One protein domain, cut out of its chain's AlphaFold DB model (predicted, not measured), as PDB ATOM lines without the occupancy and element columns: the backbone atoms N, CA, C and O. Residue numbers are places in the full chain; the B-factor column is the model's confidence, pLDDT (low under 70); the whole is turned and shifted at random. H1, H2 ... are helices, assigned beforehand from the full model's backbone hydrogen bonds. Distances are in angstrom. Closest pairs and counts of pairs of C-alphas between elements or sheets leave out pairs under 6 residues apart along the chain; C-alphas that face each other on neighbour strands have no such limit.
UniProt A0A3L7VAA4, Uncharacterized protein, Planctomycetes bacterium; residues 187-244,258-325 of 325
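What this domain is: This is residues 187 to 244 and 258 to 325 of the 325 residues of an uncharacterized protein of Planctomycetes bacterium (UniProt A0A3L7VAA4). Two long helices, H2 and H3, meet at their tight link as a V, and the helical hairpin of H5 and H6 packs on both arms, H5 alongside H2 and H6 crossing H3 at a steep angle. The short H1 folds back on the first part of H2, far from the corner of the V, and the short H4 packs on H3 and meets one end of H6. The last part of H3 runs on past H6 to a cut after residue 244. The printed part has 126 residues with six named helices in the order H1 to H6 and no named strand, an all-helix domain. It is compact, with a radius of gyration of the C-alphas of 14.8 A and spans of 42 by 41 by 24 A.

Where its parts are: H1, residues 187 to 192, begins with C-alpha 187 at (-13.450, -25.717, -7.231). H2, residues 196 to 215, is 28.0 A long. H3, residues 218 to 244, is the longest at 40.2 A and ends with C-alpha 244 at (23.091, -31.854, -5.573). H4 is residues 263 to 271, 12.6 A. H5, residues 279 to 299, measures 30.1 A. H6, residues 303 to 316, measures 19.9 A and ends with C-alpha 316 at (4.768, -15.564, -1.563).

How they stand to each other: H1 and H2 form a helical hairpin and touch, the closest C-alphas being those of Gly 187 and Ala 199, 4.2 A apart. H1 and H5 only just touch, with 3 pairs of C-alphas within 8 A, the closest those of His 191 and Ile 296 at 6.3 A. H2 and H3 touch only at the corner by their link, with C-alphas 215 and 221 closest at 4.6 A. H2 and H5 touch at a shallow tilt of 20 degrees, opposite ways, closest at C-alphas 196 and 296, 5.8 A. H3 touches H4 with residues 223 to 230 alone, closest at C-alphas 230 and 264, 6.6 A. H3 touches H6 with residues 230 to 235 alone, at a steep tilt of 61 degrees, closest at C-alphas 231 and 312, 5.8 A. H4 and H6 touch only at their ends, closest at C-alphas 264 and 315, 4.6 A. H5 and H6, a helical hairpin, touch at a shallow tilt of 21 degrees, closest at C-alphas 294 and 306, 5.5 A. Among the pairs that are apart are H2 and H6. In H1, H2, H4, H5 and H6 every O i to N i+4 pair is within hydrogen-bond range; in H3, 21 of 23 are.

The domain as a whole: The C-alphas of Gly 194 and Glu 274 are the two farthest apart, 42.1 A. Residues 245 to 257 are not printed, and C-alphas 244 and 258 are 13.1 A apart across the cut. Of the links that are printed whole, H4 to H5 is short and the others are tight. Mean pLDDT of the printed part is 91.5; residues 241 to 244 and 325 are under 70.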
ATOM      1  N   GLY A 187     -14.581 -24.833  -6.969       98.69
ATOM      2  CA  GLY A 187     -13.450 -25.717  -7.231       98.69
ATOM      3  C   GLY A 187     -13.099 -26.543  -5.994       98.69
ATOM      4  O   GLY A 187     -12.940 -27.759  -6.093       98.69
ATOM      5  N   TRP A 188     -13.100 -25.921  -4.813       98.44
ATOM      6  CA  TRP A 188     -12.874 -26.621  -3.554       98.44
ATOM      7  C   TRP A 188     -13.980 -27.632  -3.223       98.44
ATOM      8  O   TRP A 188     -13.676 -28.777  -2.894       98.44
ATOM      9  N   VAL A 189     -15.261 -27.280  -3.385       98.81
ATOM     10  CA  VAL A 189     -16.385 -28.227  -3.226       98.81
ATOM     11  C   VAL A 189     -16.201 -29.446  -4.136       98.81
ATOM     12  O   VAL A 189     -16.267 -30.579  -3.664       98.81
ATOM     13  N   LEU A 190     -15.915 -29.232  -5.425       98.88
ATOM     14  CA  LEU A 190     -15.706 -30.313  -6.394       98.88
ATOM     15  C   LEU A 190     -14.528 -31.214  -6.005       98.88
ATOM     16  O   LEU A 190     -14.650 -32.438  -6.065       98.88
ATOM     17  N   HIS A 191     -13.420 -30.627  -5.550       98.69
ATOM     18  CA  HIS A 191     -12.270 -31.373  -5.040       98.69
ATOM     19  C   HIS A 191     -12.647 -32.252  -3.845       98.69
ATOM     20  O   HIS A 191     -12.333 -33.440  -3.815       98.69
ATOM     21  N   ARG A 192     -13.384 -31.693  -2.877       98.38
ATOM     22  CA  ARG A 192     -13.842 -32.426  -1.689       98.38
ATOM     23  C   ARG A 192     -14.812 -33.560  -2.032       98.38
ATOM     24  O   ARG A 192     -14.853 -34.543  -1.298       98.38
ATOM     25  N   MET A 193     -15.528 -33.460  -3.153       98.62
ATOM     26  CA  MET A 193     -16.351 -34.538  -3.723       98.62
ATOM     27  C   MET A 193     -15.540 -35.579  -4.519       98.62
ATOM     28  O   MET A 193     -16.117 -36.534  -5.035       98.62
ATOM     29  N   GLY A 194     -14.225 -35.394  -4.681       98.31
ATOM     30  CA  GLY A 194     -13.357 -36.251  -5.496       98.31
ATOM     31  C   GLY A 194     -13.420 -35.983  -7.006       98.31
ATOM     32  O   GLY A 194     -12.830 -36.731  -7.779       98.31
ATOM     33  N   ARG A 195     -14.108 -34.921  -7.449       98.69
ATOM     34  CA  ARG A 195     -14.258 -34.530  -8.865       98.69
ATOM     35  C   ARG A 195     -13.106 -33.620  -9.295       98.69
ATOM     36  O   ARG A 195     -13.308 -32.460  -9.656       98.69
ATOM     37  N   ASN A 196     -11.881 -34.130  -9.194       98.62
ATOM     38  CA  ASN A 196     -10.661 -33.324  -9.267       98.62
ATOM     39  C   ASN A 196     -10.407 -32.703 -10.648       98.62
ATOM     40  O   ASN A 196      -9.918 -31.579 -10.732       98.62
ATOM     41  N   GLU A 197     -10.762 -33.389 -11.733       98.69
ATOM     42  CA  GLU A 197     -10.607 -32.867 -13.093       98.69
ATOM     43  C   GLU A 197     -11.499 -31.641 -13.319       98.69
ATOM     44  O   GLU A 197     -11.046 -30.626 -13.847       98.69
ATOM     45  N   GLU A 198     -12.753 -31.707 -12.868       98.62
ATOM     46  CA  GLU A 198     -13.685 -30.578 -12.929       98.62
ATOM     47  C   GLU A 198     -13.258 -29.453 -11.983       98.62
ATOM     48  O   GLU A 198     -13.304 -28.280 -12.356       98.62
ATOM     49  N   ALA A 199     -12.801 -29.813 -10.781       98.81
ATOM     50  CA  ALA A 199     -12.279 -28.870  -9.803       98.81
ATOM     51  C   ALA A 199     -11.125 -28.046 -10.382       98.81
ATOM     52  O   ALA A 199     -11.129 -26.825 -10.244       98.81
ATOM     53  N   LEU A 200     -10.178 -28.688 -11.077       98.62
ATOM     54  CA  LEU A 200      -9.029 -27.999 -11.660       98.62
ATOM     55  C   LEU A 200      -9.453 -26.986 -12.726       98.62
ATOM     56  O   LEU A 200      -8.961 -25.864 -12.714       98.62
ATOM     57  N   VAL A 201     -10.398 -27.342 -13.601       98.62
ATOM     58  CA  VAL A 201     -10.917 -26.422 -14.630       98.62
ATOM     59  C   VAL A 201     -11.539 -25.177 -13.993       98.62
ATOM     60  O   VAL A 201     -11.296 -24.054 -14.440       98.62
ATOM     61  N   VAL A 202     -12.335 -25.358 -12.937       98.50
ATOM     62  CA  VAL A 202     -12.963 -24.240 -12.217       98.50
ATOM     63  C   VAL A 202     -11.914 -23.409 -11.471       98.50
ATOM     64  O   VAL A 202     -11.979 -22.179 -11.499       98.50
ATOM     65  N   MET A 203     -10.926 -24.058 -10.858       98.06
ATOM     66  CA  MET A 203      -9.851 -23.398 -10.120       98.06
ATOM     67  C   MET A 203      -8.937 -22.575 -11.039       98.06
ATOM     68  O   MET A 203      -8.609 -21.434 -10.722       98.06
ATOM     69  N   ASP A 204      -8.594 -23.102 -12.217       98.19
ATOM     70  CA  ASP A 204      -7.835 -22.378 -13.243       98.19
ATOM     71  C   ASP A 204      -8.601 -21.132 -13.717       98.19
ATOM     72  O   ASP A 204      -8.020 -20.052 -13.850       98.19
ATOM     73  N   LYS A 205      -9.925 -21.247 -13.906       98.31
ATOM     74  CA  LYS A 205     -10.789 -20.100 -14.227       98.31
ATOM     75  C   LYS A 205     -10.799 -19.065 -13.098       98.31
ATOM     76  O   LYS A 205     -10.786 -17.865 -13.372       98.31
ATOM     77  N   SER A 206     -10.812 -19.519 -11.845       97.69
ATOM     78  CA  SER A 206     -10.762 -18.653 -10.667       97.69
ATOM     79  C   SER A 206      -9.466 -17.841 -10.608       97.69
ATOM     80  O   SER A 206      -9.500 -16.608 -10.556       97.69
ATOM     81  N   LEU A 207      -8.321 -18.524 -10.729       96.19
ATOM     82  CA  LEU A 207      -7.000 -17.899 -10.741       96.19
ATOM     83  C   LEU A 207      -6.876 -16.890 -11.890       96.19
ATOM     84  O   LEU A 207      -6.414 -15.771 -11.676       96.19
ATOM     85  N   ALA A 208      -7.343 -17.252 -13.091       96.12
ATOM     86  CA  ALA A 208      -7.319 -16.365 -14.251       96.12
ATOM     87  C   ALA A 208      -8.108 -15.070 -14.008       96.12
ATOM     88  O   ALA A 208      -7.630 -13.990 -14.350       96.12
ATOM     89  N   LYS A 209      -9.280 -15.158 -13.368       95.44
ATOM     90  CA  LYS A 209     -10.125 -13.995 -13.064       95.44
ATOM     91  C   LYS A 209      -9.481 -13.064 -12.034       95.44
ATOM     92  O   LYS A 209      -9.533 -11.844 -12.187       95.44
ATOM     93  N   LEU A 210      -8.821 -13.633 -11.025       92.44
ATOM     94  CA  LEU A 210      -8.038 -12.868 -10.054       92.44
ATOM     95  C   LEU A 210      -6.818 -12.190 -10.714       92.44
ATOM     96  O   LEU A 210      -6.518 -11.030 -10.424       92.44
ATOM     97  N   THR A 211      -6.144 -12.878 -11.642       92.75
ATOM     98  CA  THR A 211      -5.028 -12.318 -12.428       92.75
ATOM     99  C   THR A 211      -5.477 -11.207 -13.371       92.75
ATOM    100  O   THR A 211      -4.813 -10.178 -13.454       92.75
ATOM    101  N   GLU A 212      -6.627 -11.351 -14.026       92.81
ATOM    102  CA  GLU A 212      -7.221 -10.293 -14.848       92.81
ATOM    103  C   GLU A 212      -7.523  -9.036 -14.018       92.81
ATOM    104  O   GLU A 212      -7.161  -7.928 -14.419       92.81
ATOM    105  N   ALA A 213      -8.109  -9.202 -12.828       89.25
ATOM    106  CA  ALA A 213      -8.403  -8.088 -11.927       89.25
ATOM    107  C   ALA A 213      -7.134  -7.341 -11.477       89.25
ATOM    108  O   ALA A 213      -7.142  -6.114 -11.373       89.25
ATOM    109  N   TRP A 214      -6.032  -8.059 -11.244       89.88
ATOM    110  CA  TRP A 214      -4.739  -7.444 -10.934       89.88
ATOM    111  C   TRP A 214      -4.127  -6.735 -12.142       89.88
ATOM    112  O   TRP A 214      -3.668  -5.605 -12.002       89.88
ATOM    113  N   ASN A 215      -4.170  -7.347 -13.328       90.44
ATOM    114  CA  ASN A 215      -3.675  -6.731 -14.561       90.44
ATOM    115  C   ASN A 215      -4.415  -5.432 -14.909       90.44
ATOM    116  O   ASN A 215      -3.825  -4.523 -15.484       90.44
ATOM    117  N   ALA A 216      -5.685  -5.297 -14.521       90.69
ATOM    118  CA  ALA A 216      -6.435  -4.055 -14.703       90.69
ATOM    119  C   ALA A 216      -5.909  -2.883 -13.843       90.69
ATOM    120  O   ALA A 216      -6.267  -1.730 -14.093       90.69
ATOM    121  N   ASN A 217      -5.067  -3.146 -12.837       88.44
ATOM    122  CA  ASN A 217      -4.407  -2.133 -12.021       88.44
ATOM    123  C   ASN A 217      -2.924  -2.005 -12.430       88.44
ATOM    124  O   ASN A 217      -2.130  -2.877 -12.078       88.44
ATOM    125  N   PRO A 218      -2.496  -0.890 -13.059       88.12
ATOM    126  CA  PRO A 218      -1.125  -0.733 -13.559       88.12
ATOM    127  C   PRO A 218      -0.025  -0.898 -12.501       88.12
ATOM    128  O   PRO A 218       1.116  -1.233 -12.821       88.12
ATOM    129  N   LYS A 219      -0.336  -0.648 -11.221       84.88
ATOM    130  CA  LYS A 219       0.626  -0.877 -10.136       84.88
ATOM    131  C   LYS A 219       0.789  -2.368  -9.830       84.88
ATOM    132  O   LYS A 219       1.899  -2.810  -9.555       84.88
ATOM    133  N   LEU A 220      -0.301  -3.133  -9.890       87.94
ATOM    134  CA  LEU A 220      -0.291  -4.579  -9.655       87.94
ATOM    135  C   LEU A 220       0.198  -5.359 -10.882       87.94
ATOM    136  O   LEU A 220       0.825  -6.393 -10.708       87.94
ATOM    137  N   GLU A 221       0.001  -4.844 -12.095       91.44
ATOM    138  CA  GLU A 221       0.548  -5.426 -13.329       91.44
ATOM    139  C   GLU A 221       2.078  -5.584 -13.248       91.44
ATOM    140  O   GLU A 221       2.611  -6.675 -13.446       91.44
ATOM    141  N   ARG A 222       2.797  -4.521 -12.858       90.81
ATOM    142  CA  ARG A 222       4.259  -4.569 -12.655       90.81
ATOM    143  C   ARG A 222       4.661  -5.573 -11.571       90.81
ATOM    144  O   ARG A 222       5.653  -6.279 -11.722       90.81
ATOM    145  N   CYS A 223       3.869  -5.651 -10.503       91.50
ATOM    146  CA  CYS A 223       4.072  -6.605  -9.418       91.50
ATOM    147  C   CYS A 223       3.893  -8.059  -9.897       91.50
ATOM    148  O   CYS A 223       4.707  -8.911  -9.551       91.50
ATOM    149  N   LEU A 224       2.901  -8.348 -10.750       91.75
ATOM    150  CA  LEU A 224       2.691  -9.682 -11.333       91.75
ATOM    151  C   LEU A 224       3.854 -10.135 -12.213       91.75
ATOM    152  O   LEU A 224       4.249 -11.299 -12.141       91.75
ATOM    153  N   VAL A 225       4.410  -9.230 -13.023       92.94
ATOM    154  CA  VAL A 225       5.610  -9.530 -13.819       92.94
ATOM    155  C   VAL A 225       6.745  -9.951 -12.890       92.94
ATOM    156  O   VAL A 225       7.329 -11.019 -13.082       92.94
ATOM    157  N   ARG A 226       6.984  -9.176 -11.826       95.19
ATOM    158  CA  ARG A 226       8.034  -9.484 -10.853       95.19
ATOM    159  C   ARG A 226       7.781 -10.794 -10.100       95.19
ATOM    160  O   ARG A 226       8.714 -11.562  -9.898       95.19
ATOM    161  N   ILE A 227       6.530 -11.100  -9.745       94.69
ATOM    162  CA  ILE A 227       6.138 -12.392  -9.151       94.69
ATOM    163  C   ILE A 227       6.546 -13.560 -10.057       94.69
ATOM    164  O   ILE A 227       7.069 -14.557  -9.564       94.69
ATOM    165  N   GLY A 228       6.334 -13.445 -11.372       93.56
ATOM    166  CA  GLY A 228       6.716 -14.483 -12.332       93.56
ATOM    167  C   GLY A 228       8.229 -14.714 -12.401       93.56
ATOM    168  O   GLY A 228       8.674 -15.861 -12.446       93.56
ATOM    169  N   GLU A 229       9.020 -13.642 -12.360       94.94
ATOM    170  CA  GLU A 229      10.487 -13.717 -12.329       94.94
ATOM    171  C   GLU A 229      10.989 -14.375 -11.040       94.94
ATOM    172  O   GLU A 229      11.741 -15.346 -11.090       94.94
ATOM    173  N   LEU A 230      10.505 -13.905  -9.889       95.12
ATOM    174  CA  LEU A 230      10.844 -14.440  -8.571       95.12
ATOM    175  C   LEU A 230      10.435 -15.918  -8.423       95.12
ATOM    176  O   LEU A 230      11.174 -16.708  -7.840       95.12
ATOM    177  N   GLN A 231       9.293 -16.323  -8.994       93.06
ATOM    178  CA  GLN A 231       8.884 -17.730  -9.040       93.06
ATOM    179  C   GLN A 231       9.840 -18.573  -9.898       93.06
ATOM    180  O   GLN A 231      10.153 -19.707  -9.539       93.06
ATOM    181  N   ALA A 232      10.303 -18.048 -11.036       91.06
ATOM    182  CA  ALA A 232      11.268 -18.747 -11.881       91.06
ATOM    183  C   ALA A 232      12.628 -18.904 -11.183       91.06
ATOM    184  O   ALA A 232      13.242 -19.966 -11.294       91.06
ATOM    185  N   GLU A 233      13.069 -17.886 -10.436       89.44
ATOM    186  CA  GLU A 233      14.258 -17.961  -9.577       89.44
ATOM    187  C   GLU A 233      14.113 -19.067  -8.515       89.44
ATOM    188  O   GLU A 233      15.055 -19.828  -8.293       89.44
ATOM    189  N   GLU A 234      12.937 -19.193  -7.887       89.50
ATOM    190  CA  GLU A 234      12.666 -20.237  -6.886       89.50
ATOM    191  C   GLU A 234      12.715 -21.646  -7.480       89.50
ATOM    192  O   GLU A 234      13.406 -22.520  -6.962       89.50
ATOM    193  N   LEU A 235      12.044 -21.854  -8.614       87.94
ATOM    194  CA  LEU A 235      12.029 -23.142  -9.310       87.94
ATOM    195  C   LEU A 235      13.431 -23.573  -9.760       87.94
ATOM    196  O   LEU A 235      13.767 -24.757  -9.711       87.94
ATOM    197  N   GLN A 236      14.260 -22.623 -10.200       85.94
ATOM    198  CA  GLN A 236      15.656 -22.904 -10.535       85.94
ATOM    199  C   GLN A 236      16.451 -23.313  -9.291       85.94
ATOM    200  O   GLN A 236      17.170 -24.312  -9.343       85.94
ATOM    201  N   ALA A 237      16.297 -22.600  -8.173       78.94
ATOM    202  CA  ALA A 237      16.976 -22.930  -6.922       78.94
ATOM    203  C   ALA A 237      16.609 -24.338  -6.412       78.94
ATOM    204  O   ALA A 237      17.503 -25.106  -6.054       78.94
ATOM    205  N   GLU A 238      15.324 -24.708  -6.457       76.44
ATOM    206  CA  GLU A 238      14.857 -26.056  -6.104       76.44
ATOM    207  C   GLU A 238      15.450 -27.134  -7.022       76.44
ATOM    208  O   GLU A 238      15.887 -28.181  -6.543       76.44
ATOM    209  N   SER A 239      15.525 -26.876  -8.335       76.62
ATOM    210  CA  SER A 239      16.094 -27.837  -9.290       76.62
ATOM    211  C   SER A 239      17.580 -28.116  -9.039       76.62
ATOM    212  O   SER A 239      17.989 -29.275  -9.010       76.62
ATOM    213  N   VAL A 240      18.375 -27.075  -8.766       76.38
ATOM    214  CA  VAL A 240      19.811 -27.206  -8.473       76.38
ATOM    215  C   VAL A 240      20.036 -27.950  -7.155       76.38
ATOM    216  O   VAL A 240      20.915 -28.807  -7.070       76.38
ATOM    217  N   ALA A 241      19.228 -27.656  -6.135       67.50
ATOM    218  CA  ALA A 241      19.310 -28.335  -4.847       67.50
ATOM    219  C   ALA A 241      18.893 -29.818  -4.937       67.50
ATOM    220  O   ALA A 241      19.459 -30.668  -4.255       67.50
ATOM    221  N   ALA A 242      17.945 -30.163  -5.813       68.06
ATOM    222  CA  ALA A 242      17.579 -31.556  -6.059       68.06
ATOM    223  C   ALA A 242      18.688 -32.343  -6.775       68.06
ATOM    224  O   ALA A 242      18.939 -33.500  -6.430       68.06
ATOM    225  N   GLU A 243      19.384 -31.720  -7.729       69.94
ATOM    226  CA  GLU A 243      20.527 -32.330  -8.418       69.94
ATOM    227  C   GLU A 243      21.711 -32.587  -7.473       69.94
ATOM    228  O   GLU A 243      22.338 -33.647  -7.558       69.94
ATOM    229  N   SER A 244      22.002 -31.670  -6.541       63.56
ATOM    230  CA  SER A 244      23.091 -31.854  -5.573       63.56
ATOM    231  C   SER A 244      22.798 -32.967  -4.562       63.56
ATOM    232  O   SER A 244      23.666 -33.798  -4.303       63.56
ATOM    233  N   SER A 258      16.740 -22.858   0.244       77.06
ATOM    234  CA  SER A 258      17.565 -22.175   1.252       77.06
ATOM    235  C   SER A 258      17.002 -20.812   1.664       77.06
ATOM    236  O   SER A 258      17.523 -20.184   2.588       77.06
ATOM    237  N   LYS A 259      16.008 -20.297   0.931       86.19
ATOM    238  CA  LYS A 259      15.374 -19.012   1.223       86.19
ATOM    239  C   LYS A 259      14.329 -19.187   2.322       86.19
ATOM    240  O   LYS A 259      13.693 -20.226   2.426       86.19
ATOM    241  N   ALA A 260      14.149 -18.158   3.146       89.06
ATOM    242  CA  ALA A 260      13.105 -18.170   4.164       89.06
ATOM    243  C   ALA A 260      11.715 -18.127   3.517       89.06
ATOM    244  O   ALA A 260      11.525 -17.495   2.477       89.06
ATOM    245  N   LYS A 261      10.726 -18.745   4.157       90.25
ATOM    246  CA  LYS A 261       9.343 -18.696   3.691       90.25
ATOM    247  C   LYS A 261       8.827 -17.255   3.603       90.25
ATOM    248  O   LYS A 261       9.075 -16.442   4.492       90.25
ATOM    249  N   GLY A 262       8.125 -16.933   2.519       92.25
ATOM    250  CA  GLY A 262       7.599 -15.592   2.262       92.25
ATOM    251  C   GLY A 262       8.641 -14.577   1.776       92.25
ATOM    252  O   GLY A 262       8.320 -13.390   1.694       92.25
ATOM    253  N   TRP A 263       9.863 -15.006   1.428       94.31
ATOM    254  CA  TRP A 263      10.941 -14.118   0.963       94.31
ATOM    255  C   TRP A 263      10.557 -13.265  -0.257       94.31
ATOM    256  O   TRP A 263      10.995 -12.122  -0.385       94.31
ATOM    257  N   GLY A 264       9.730 -13.803  -1.154       94.94
ATOM    258  CA  GLY A 264       9.232 -13.106  -2.333       94.94
ATOM    259  C   GLY A 264       8.289 -11.963  -1.961       94.94
ATOM    260  O   GLY A 264       8.295 -10.935  -2.631       94.94
ATOM    261  N   VAL A 265       7.536 -12.086  -0.861       94.38
ATOM    262  CA  VAL A 265       6.732 -10.975  -0.323       94.38
ATOM    263  C   VAL A 265       7.639  -9.820   0.090       94.38
ATOM    264  O   VAL A 265       7.365  -8.675  -0.259       94.38
ATOM    265  N   ASP A 266       8.722 -10.114   0.808       95.06
ATOM    266  CA  ASP A 266       9.644  -9.084   1.288       95.06
ATOM    267  C   ASP A 266      10.372  -8.402   0.119       95.06
ATOM    268  O   ASP A 266      10.434  -7.173   0.079       95.06
ATOM    269  N   ALA A 267      10.804  -9.172  -0.887       95.44
ATOM    270  CA  ALA A 267      11.392  -8.632  -2.114       95.44
ATOM    271  C   ALA A 267      10.432  -7.688  -2.862       95.44
ATOM    272  O   ALA A 267      10.826  -6.607  -3.301       95.44
ATOM    273  N   LEU A 268       9.150  -8.056  -2.972       95.31
ATOM    274  CA  LEU A 268       8.143  -7.194  -3.594       95.31
ATOM    275  C   LEU A 268       7.883  -5.922  -2.783       95.31
ATOM    276  O   LEU A 268       7.665  -4.867  -3.366       95.31
ATOM    277  N   LEU A 269       7.882  -5.994  -1.452       94.94
ATOM    278  CA  LEU A 269       7.654  -4.821  -0.605       94.94
ATOM    279  C   LEU A 269       8.839  -3.847  -0.610       94.94
ATOM    280  O   LEU A 269       8.624  -2.646  -0.450       94.94
ATOM    281  N   GLU A 270      10.059  -4.345  -0.809       95.94
ATOM    282  CA  GLU A 270      11.246  -3.511  -1.016       95.94
ATOM    283  C   GLU A 270      11.189  -2.775  -2.363       95.94
ATOM    284  O   GLU A 270      11.473  -1.578  -2.427       95.94
ATOM    285  N   GLU A 271      10.773  -3.464  -3.431       95.56
ATOM    286  CA  GLU A 271      10.698  -2.897  -4.785       95.56
ATOM    287  C   GLU A 271       9.465  -1.997  -4.999       95.56
ATOM    288  O   GLU A 271       9.540  -0.990  -5.710       95.56
ATOM    289  N   PHE A 272       8.342  -2.328  -4.356       94.06
ATOM    290  CA  PHE A 272       7.053  -1.636  -4.470       94.06
ATOM    291  C   PHE A 272       6.530  -1.157  -3.099       94.06
ATOM    292  O   PHE A 272       5.440  -1.559  -2.663       94.06
ATOM    293  N   PRO A 273       7.258  -0.278  -2.383       94.62
ATOM    294  CA  PRO A 273       6.884   0.156  -1.034       94.62
ATOM    295  C   PRO A 273       5.523   0.871  -0.982       94.62
ATOM    296  O   PRO A 273       4.835   0.851   0.045       94.62
ATOM    297  N   GLU A 274       5.076   1.465  -2.093       92.69
ATOM    298  CA  GLU A 274       3.758   2.086  -2.228       92.69
ATOM    299  C   GLU A 274       2.589   1.092  -2.153       92.69
ATOM    300  O   GLU A 274       1.448   1.509  -1.943       92.69
ATOM    301  N   LEU A 275       2.854  -0.209  -2.319       91.69
ATOM    302  CA  LEU A 275       1.859  -1.278  -2.253       91.69
ATOM    303  C   LEU A 275       1.755  -1.932  -0.866       91.69
ATOM    304  O   LEU A 275       0.875  -2.765  -0.643       91.69
ATOM    305  N   SER A 276       2.583  -1.511   0.094       91.75
ATOM    306  CA  SER A 276       2.649  -2.073   1.452       91.75
ATOM    307  C   SER A 276       1.312  -2.141   2.196       91.75
ATOM    308  O   SER A 276       1.103  -3.045   3.000       91.75
ATOM    309  N   ARG A 277       0.377  -1.225   1.912       87.44
ATOM    310  CA  ARG A 277      -0.926  -1.160   2.594       87.44
ATOM    311  C   ARG A 277      -1.961  -2.181   2.091       87.44
ATOM    312  O   ARG A 277      -3.019  -2.266   2.697       87.44
ATOM    313  N   GLY A 278      -1.699  -2.926   1.014       86.94
ATOM    314  CA  GLY A 278      -2.697  -3.852   0.448       86.94
ATOM    315  C   GLY A 278      -2.142  -5.080  -0.267       86.94
ATOM    316  O   GLY A 278      -2.818  -6.105  -0.320       86.94
ATOM    317  N   LEU A 279      -0.906  -5.032  -0.771       89.94
ATOM    318  CA  LEU A 279      -0.287  -6.186  -1.425       89.94
ATOM    319  C   LEU A 279      -0.236  -7.436  -0.533       89.94
ATOM    320  O   LEU A 279      -0.601  -8.491  -1.043       89.94
ATOM    321  N   PRO A 280       0.117  -7.361   0.770       89.94
ATOM    322  CA  PRO A 280       0.138  -8.550   1.623       89.94
ATOM    323  C   PRO A 280      -1.217  -9.261   1.691       89.94
ATOM    324  O   PRO A 280      -1.292 -10.457   1.444       89.94
ATOM    325  N   GLU A 281      -2.302  -8.523   1.941       87.38
ATOM    326  CA  GLU A 281      -3.660  -9.086   1.980       87.38
ATOM    327  C   GLU A 281      -4.044  -9.719   0.639       87.38
ATOM    328  O   GLU A 281      -4.636 -10.794   0.584       87.38
ATOM    329  N   THR A 282      -3.654  -9.081  -0.461       87.81
ATOM    330  CA  THR A 282      -4.021  -9.571  -1.787       87.81
ATOM    331  C   THR A 282      -3.209 -10.816  -2.177       87.81
ATOM    332  O   THR A 282      -3.740 -11.716  -2.827       87.81
ATOM    333  N   LEU A 283      -1.944 -10.912  -1.755       92.12
ATOM    334  CA  LEU A 283      -1.117 -12.113  -1.911       92.12
ATOM    335  C   LEU A 283      -1.637 -13.285  -1.072       92.12
ATOM    336  O   LEU A 283      -1.576 -14.420  -1.531       92.12
ATOM    337  N   GLU A 284      -2.202 -13.031   0.107       88.25
ATOM    338  CA  GLU A 284      -2.836 -14.074   0.927       88.25
ATOM    339  C   GLU A 284      -4.073 -14.684   0.239       88.25
ATOM    340  O   GLU A 284      -4.279 -15.900   0.292       88.25
ATOM    341  N   ILE A 285      -4.858 -13.875  -0.486       88.81
ATOM    342  CA  ILE A 285      -5.961 -14.380  -1.327       88.81
ATOM    343  C   ILE A 285      -5.410 -15.302  -2.426       88.81
ATOM    344  O   ILE A 285      -5.924 -16.404  -2.628       88.81
ATOM    345  N   TYR A 286      -4.326 -14.895  -3.098       93.06
ATOM    346  CA  TYR A 286      -3.640 -15.752  -4.072       93.06
ATOM    347  C   TYR A 286      -3.116 -17.043  -3.448       93.06
ATOM    348  O   TYR A 286      -3.259 -18.102  -4.055       93.06
ATOM    349  N   ALA A 287      -2.513 -16.962  -2.262       93.94
ATOM    350  CA  ALA A 287      -1.958 -18.114  -1.565       93.94
ATOM    351  C   ALA A 287      -3.046 -19.139  -1.236       93.94
ATOM    352  O   ALA A 287      -2.858 -20.326  -1.479       93.94
ATOM    353  N   THR A 288      -4.211 -18.685  -0.776       92.50
ATOM    354  CA  THR A 288      -5.353 -19.568  -0.491       92.50
ATOM    355  C   THR A 288      -5.821 -20.298  -1.757       92.50
ATOM    356  O   THR A 288      -5.923 -21.524  -1.776       92.50
ATOM    357  N   LEU A 289      -6.016 -19.563  -2.857       95.12
ATOM    358  CA  LEU A 289      -6.478 -20.128  -4.130       95.12
ATOM    359  C   LEU A 289      -5.445 -21.097  -4.731       95.12
ATOM    360  O   LEU A 289      -5.768 -22.206  -5.163       95.12
ATOM    361  N   ARG A 290      -4.167 -20.704  -4.725       96.31
ATOM    362  CA  ARG A 290      -3.063 -21.547  -5.200       96.31
ATOM    363  C   ARG A 290      -2.852 -22.770  -4.325       96.31
ATOM    364  O   ARG A 290      -2.521 -23.824  -4.860       96.31
ATOM    365  N   TYR A 291      -3.115 -22.685  -3.024       96.38
ATOM    366  CA  TYR A 291      -3.155 -23.863  -2.168       96.38
ATOM    367  C   TYR A 291      -4.271 -24.819  -2.593       96.38
ATOM    368  O   TYR A 291      -4.010 -26.005  -2.780       96.38
ATOM    369  N   HIS A 292      -5.506 -24.345  -2.797       97.06
ATOM    370  CA  HIS A 292      -6.577 -25.234  -3.257       97.06
ATOM    371  C   HIS A 292      -6.203 -25.911  -4.581       97.06
ATOM    372  O   HIS A 292      -6.372 -27.123  -4.741       97.06
ATOM    373  N   ARG A 293      -5.616 -25.145  -5.507       97.81
ATOM    374  CA  ARG A 293      -5.086 -25.664  -6.769       97.81
ATOM    375  C   ARG A 293      -3.977 -26.697  -6.563       97.81
ATOM    376  O   ARG A 293      -4.007 -27.732  -7.225       97.81
ATOM    377  N   LEU A 294      -3.036 -26.458  -5.646       97.44
ATOM    378  CA  LEU A 294      -1.985 -27.404  -5.262       97.44
ATOM    379  C   LEU A 294      -2.600 -28.741  -4.836       97.44
ATOM    380  O   LEU A 294      -2.258 -29.767  -5.418       97.44
ATOM    381  N   ARG A 295      -3.561 -28.730  -3.904       97.56
ATOM    382  CA  ARG A 295      -4.230 -29.948  -3.404       97.56
ATOM    383  C   ARG A 295      -4.954 -30.720  -4.508       97.56
ATOM    384  O   ARG A 295      -4.922 -31.951  -4.539       97.56
ATOM    385  N   ILE A 296      -5.579 -30.008  -5.445       98.50
ATOM    386  CA  ILE A 296      -6.209 -30.615  -6.625       98.50
ATOM    387  C   ILE A 296      -5.152 -31.260  -7.533       98.50
ATOM    388  O   ILE A 296      -5.325 -32.397  -7.970       98.50
ATOM    389  N   CYS A 297      -4.045 -30.565  -7.804       98.25
ATOM    390  CA  CYS A 297      -2.942 -31.086  -8.612       98.25
ATOM    391  C   CYS A 297      -2.276 -32.311  -7.965       98.25
ATOM    392  O   CYS A 297      -1.972 -33.268  -8.677       98.25
ATOM    393  N   GLU A 298      -2.109 -32.324  -6.640       97.56
ATOM    394  CA  GLU A 298      -1.634 -33.491  -5.885       97.56
ATOM    395  C   GLU A 298      -2.571 -34.686  -6.075       97.56
ATOM    396  O   GLU A 298      -2.118 -35.778  -6.418       97.56
ATOM    397  N   ALA A 299      -3.883 -34.473  -5.935       97.94
ATOM    398  CA  ALA A 299      -4.881 -35.526  -6.111       97.94
ATOM    399  C   ALA A 299      -4.936 -36.081  -7.547       97.94
ATOM    400  O   ALA A 299      -5.322 -37.231  -7.747       97.94
ATOM    401  N   LEU A 300      -4.527 -35.286  -8.540       98.25
ATOM    402  CA  LEU A 300      -4.415 -35.687  -9.947       98.25
ATOM    403  C   LEU A 300      -3.032 -36.247 -10.324       98.25
ATOM    404  O   LEU A 300      -2.834 -36.641 -11.472       98.25
ATOM    405  N   GLY A 301      -2.056 -36.251  -9.409       97.00
ATOM    406  CA  GLY A 301      -0.682 -36.669  -9.706       97.00
ATOM    407  C   GLY A 301       0.066 -35.737 -10.671       97.00
ATOM    408  O   GLY A 301       0.991 -36.168 -11.360       97.00
ATOM    409  N   LYS A 302      -0.321 -34.458 -10.745       96.75
ATOM    410  CA  LYS A 302       0.271 -33.443 -11.630       96.75
ATOM    411  C   LYS A 302       1.562 -32.860 -11.049       96.75
ATOM    412  O   LYS A 302       1.590 -31.730 -10.570       96.75
ATOM    413  N   THR A 303       2.633 -33.649 -11.062       93.31
ATOM    414  CA  THR A 303       3.898 -33.345 -10.364       93.31
ATOM    415  C   THR A 303       4.527 -32.003 -10.748       93.31
ATOM    416  O   THR A 303       5.041 -31.303  -9.879       93.31
ATOM    417  N   GLN A 304       4.460 -31.604 -12.022       91.81
ATOM    418  CA  GLN A 304       5.022 -30.326 -12.466       91.81
ATOM    419  C   GLN A 304       4.223 -29.134 -11.927       91.81
ATOM    420  O   GLN A 304       4.801 -28.142 -11.485       91.81
ATOM    421  N   GLU A 305       2.896 -29.212 -11.955       94.56
ATOM    422  CA  GLU A 305       2.020 -28.187 -11.400       94.56
ATOM    423  C   GLU A 305       2.124 -28.125  -9.875       94.56
ATOM    424  O   GLU A 305       2.160 -27.026  -9.330       94.56
ATOM    425  N   VAL A 306       2.260 -29.270  -9.198       94.88
ATOM    426  CA  VAL A 306       2.532 -29.340  -7.752       94.88
ATOM    427  C   VAL A 306       3.812 -28.584  -7.399       94.88
ATOM    428  O   VAL A 306       3.781 -27.729  -6.516       94.88
ATOM    429  N   ALA A 307       4.914 -28.825  -8.118       91.25
ATOM    430  CA  ALA A 307       6.168 -28.102  -7.900       91.25
ATOM    431  C   ALA A 307       6.000 -26.588  -8.124       91.25
ATOM    432  O   ALA A 307       6.434 -25.780  -7.309       91.25
ATOM    433  N   ARG A 308       5.288 -26.188  -9.187       93.38
ATOM    434  CA  ARG A 308       5.022 -24.768  -9.477       93.38
ATOM    435  C   ARG A 308       4.222 -24.066  -8.387       93.38
ATOM    436  O   ARG A 308       4.572 -22.938  -8.042       93.38
ATOM    437  N   GLU A 309       3.156 -24.687  -7.883       95.06
ATOM    438  CA  GLU A 309       2.364 -24.095  -6.800       95.06
ATOM    439  C   GLU A 309       3.134 -24.093  -5.478       95.06
ATOM    440  O   GLU A 309       3.078 -23.105  -4.753       95.06
ATOM    441  N   THR A 310       3.906 -25.145  -5.192       92.50
ATOM    442  CA  THR A 310       4.742 -25.232  -3.984       92.50
ATOM    443  C   THR A 310       5.784 -24.117  -3.953       92.50
ATOM    444  O   THR A 310       5.830 -23.367  -2.980       92.50
ATOM    445  N   ALA A 311       6.536 -23.933  -5.041       92.50
ATOM    446  CA  ALA A 311       7.518 -22.857  -5.166       92.50
ATOM    447  C   ALA A 311       6.866 -21.470  -5.022       92.50
ATOM    448  O   ALA A 311       7.392 -20.586  -4.345       92.50
ATOM    449  N   TRP A 312       5.679 -21.276  -5.614       95.00
ATOM    450  CA  TRP A 312       4.942 -20.020  -5.465       95.00
ATOM    451  C   TRP A 312       4.537 -19.777  -4.007       95.00
ATOM    452  O   TRP A 312       4.784 -18.701  -3.468       95.00
ATOM    453  N   LEU A 313       3.941 -20.769  -3.343       94.81
ATOM    454  CA  LEU A 313       3.498 -20.648  -1.952       94.81
ATOM    455  C   LEU A 313       4.677 -20.442  -1.002       94.81
ATOM    456  O   LEU A 313       4.570 -19.647  -0.074       94.81
ATOM    457  N   HIS A 314       5.809 -21.099  -1.253       92.12
ATOM    458  CA  HIS A 314       7.029 -20.896  -0.484       92.12
ATOM    459  C   HIS A 314       7.547 -19.456  -0.603       92.12
ATOM    460  O   HIS A 314       7.876 -18.829   0.405       92.12
ATOM    461  N   ALA A 315       7.562 -18.898  -1.815       94.06
ATOM    462  CA  ALA A 315       8.036 -17.539  -2.044       94.06
ATOM    463  C   ALA A 315       7.060 -16.463  -1.537       94.06
ATOM    464  O   ALA A 315       7.500 -15.449  -0.997       94.06
ATOM    465  N   PHE A 316       5.748 -16.652  -1.697       94.69
ATOM    466  CA  PHE A 316       4.768 -15.564  -1.563       94.69
ATOM    467  C   PHE A 316       3.736 -15.734  -0.446       94.69
ATOM    468  O   PHE A 316       2.936 -14.824  -0.235       94.69
ATOM    469  N   SER A 317       3.746 -16.844   0.293       92.56
ATOM    470  CA  SER A 317       2.962 -16.982   1.523       92.56
ATOM    471  C   SER A 317       3.869 -16.869   2.740       92.56
ATOM    472  O   SER A 317       4.910 -17.519   2.801       92.56
ATOM    473  N   LYS A 318       3.464 -16.063   3.728       88.62
ATOM    474  CA  LYS A 318       4.148 -16.005   5.032       88.62
ATOM    475  C   LYS A 318       3.669 -17.083   6.004       88.62
ATOM    476  O   LYS A 318       4.295 -17.271   7.039       88.62
ATOM    477  N   LYS A 319       2.559 -17.748   5.684       86.69
ATOM    478  CA  LYS A 319       1.938 -18.781   6.512       86.69
ATOM    479  C   LYS A 319       2.426 -20.157   6.124       86.69
ATOM    480  O   LYS A 319       2.703 -20.426   4.949       86.69
ATOM    481  N   GLU A 320       2.462 -21.063   7.090       85.38
ATOM    482  CA  GLU A 320       2.674 -22.466   6.769       85.38
ATOM    483  C   GLU A 320       1.519 -23.063   5.942       85.38
ATOM    484  O   GLU A 320       0.414 -22.523   5.908       85.38
ATOM    485  N   LEU A 321       1.774 -24.138   5.180       82.44
ATOM    486  CA  LEU A 321       0.727 -24.723   4.319       82.44
ATOM    487  C   LEU A 321      -0.470 -25.216   5.143       82.44
ATOM    488  O   LEU A 321      -1.609 -25.152   4.690       82.44
ATOM    489  N   ASP A 322      -0.205 -25.705   6.347       77.00
ATOM    490  CA  ASP A 322      -1.208 -26.087   7.329       77.00
ATOM    491  C   ASP A 322      -1.847 -24.880   8.025       77.00
ATOM    492  O   ASP A 322      -2.908 -25.031   8.605       77.00
ATOM    493  N   GLU A 323      -1.265 -23.685   7.972       77.94
ATOM    494  CA  GLU A 323      -1.861 -22.449   8.503       77.94
ATOM    495  C   GLU A 323      -2.738 -21.716   7.484       77.94
ATOM    496  O   GLU A 323      -3.521 -20.840   7.858       77.94
ATOM    497  N   LEU A 324      -2.639 -22.071   6.201       74.81
ATOM    498  CA  LEU A 324      -3.569 -21.589   5.182       74.81
ATOM    499  C   LEU A 324      -4.990 -22.161   5.379       74.81
ATOM    500  O   LEU A 324      -5.918 -21.637   4.765       74.81
ATOM    501  N   PHE A 325      -5.160 -23.173   6.256       62.69
ATOM    502  CA  PHE A 325      -6.438 -23.821   6.603       62.69
ATOM    503  C   PHE A 325      -6.542 -24.230   8.068       62.69
ATOM    504  O   PHE A 325      -5.797 -25.139   8.496       62.69
TER     505      PHE A 325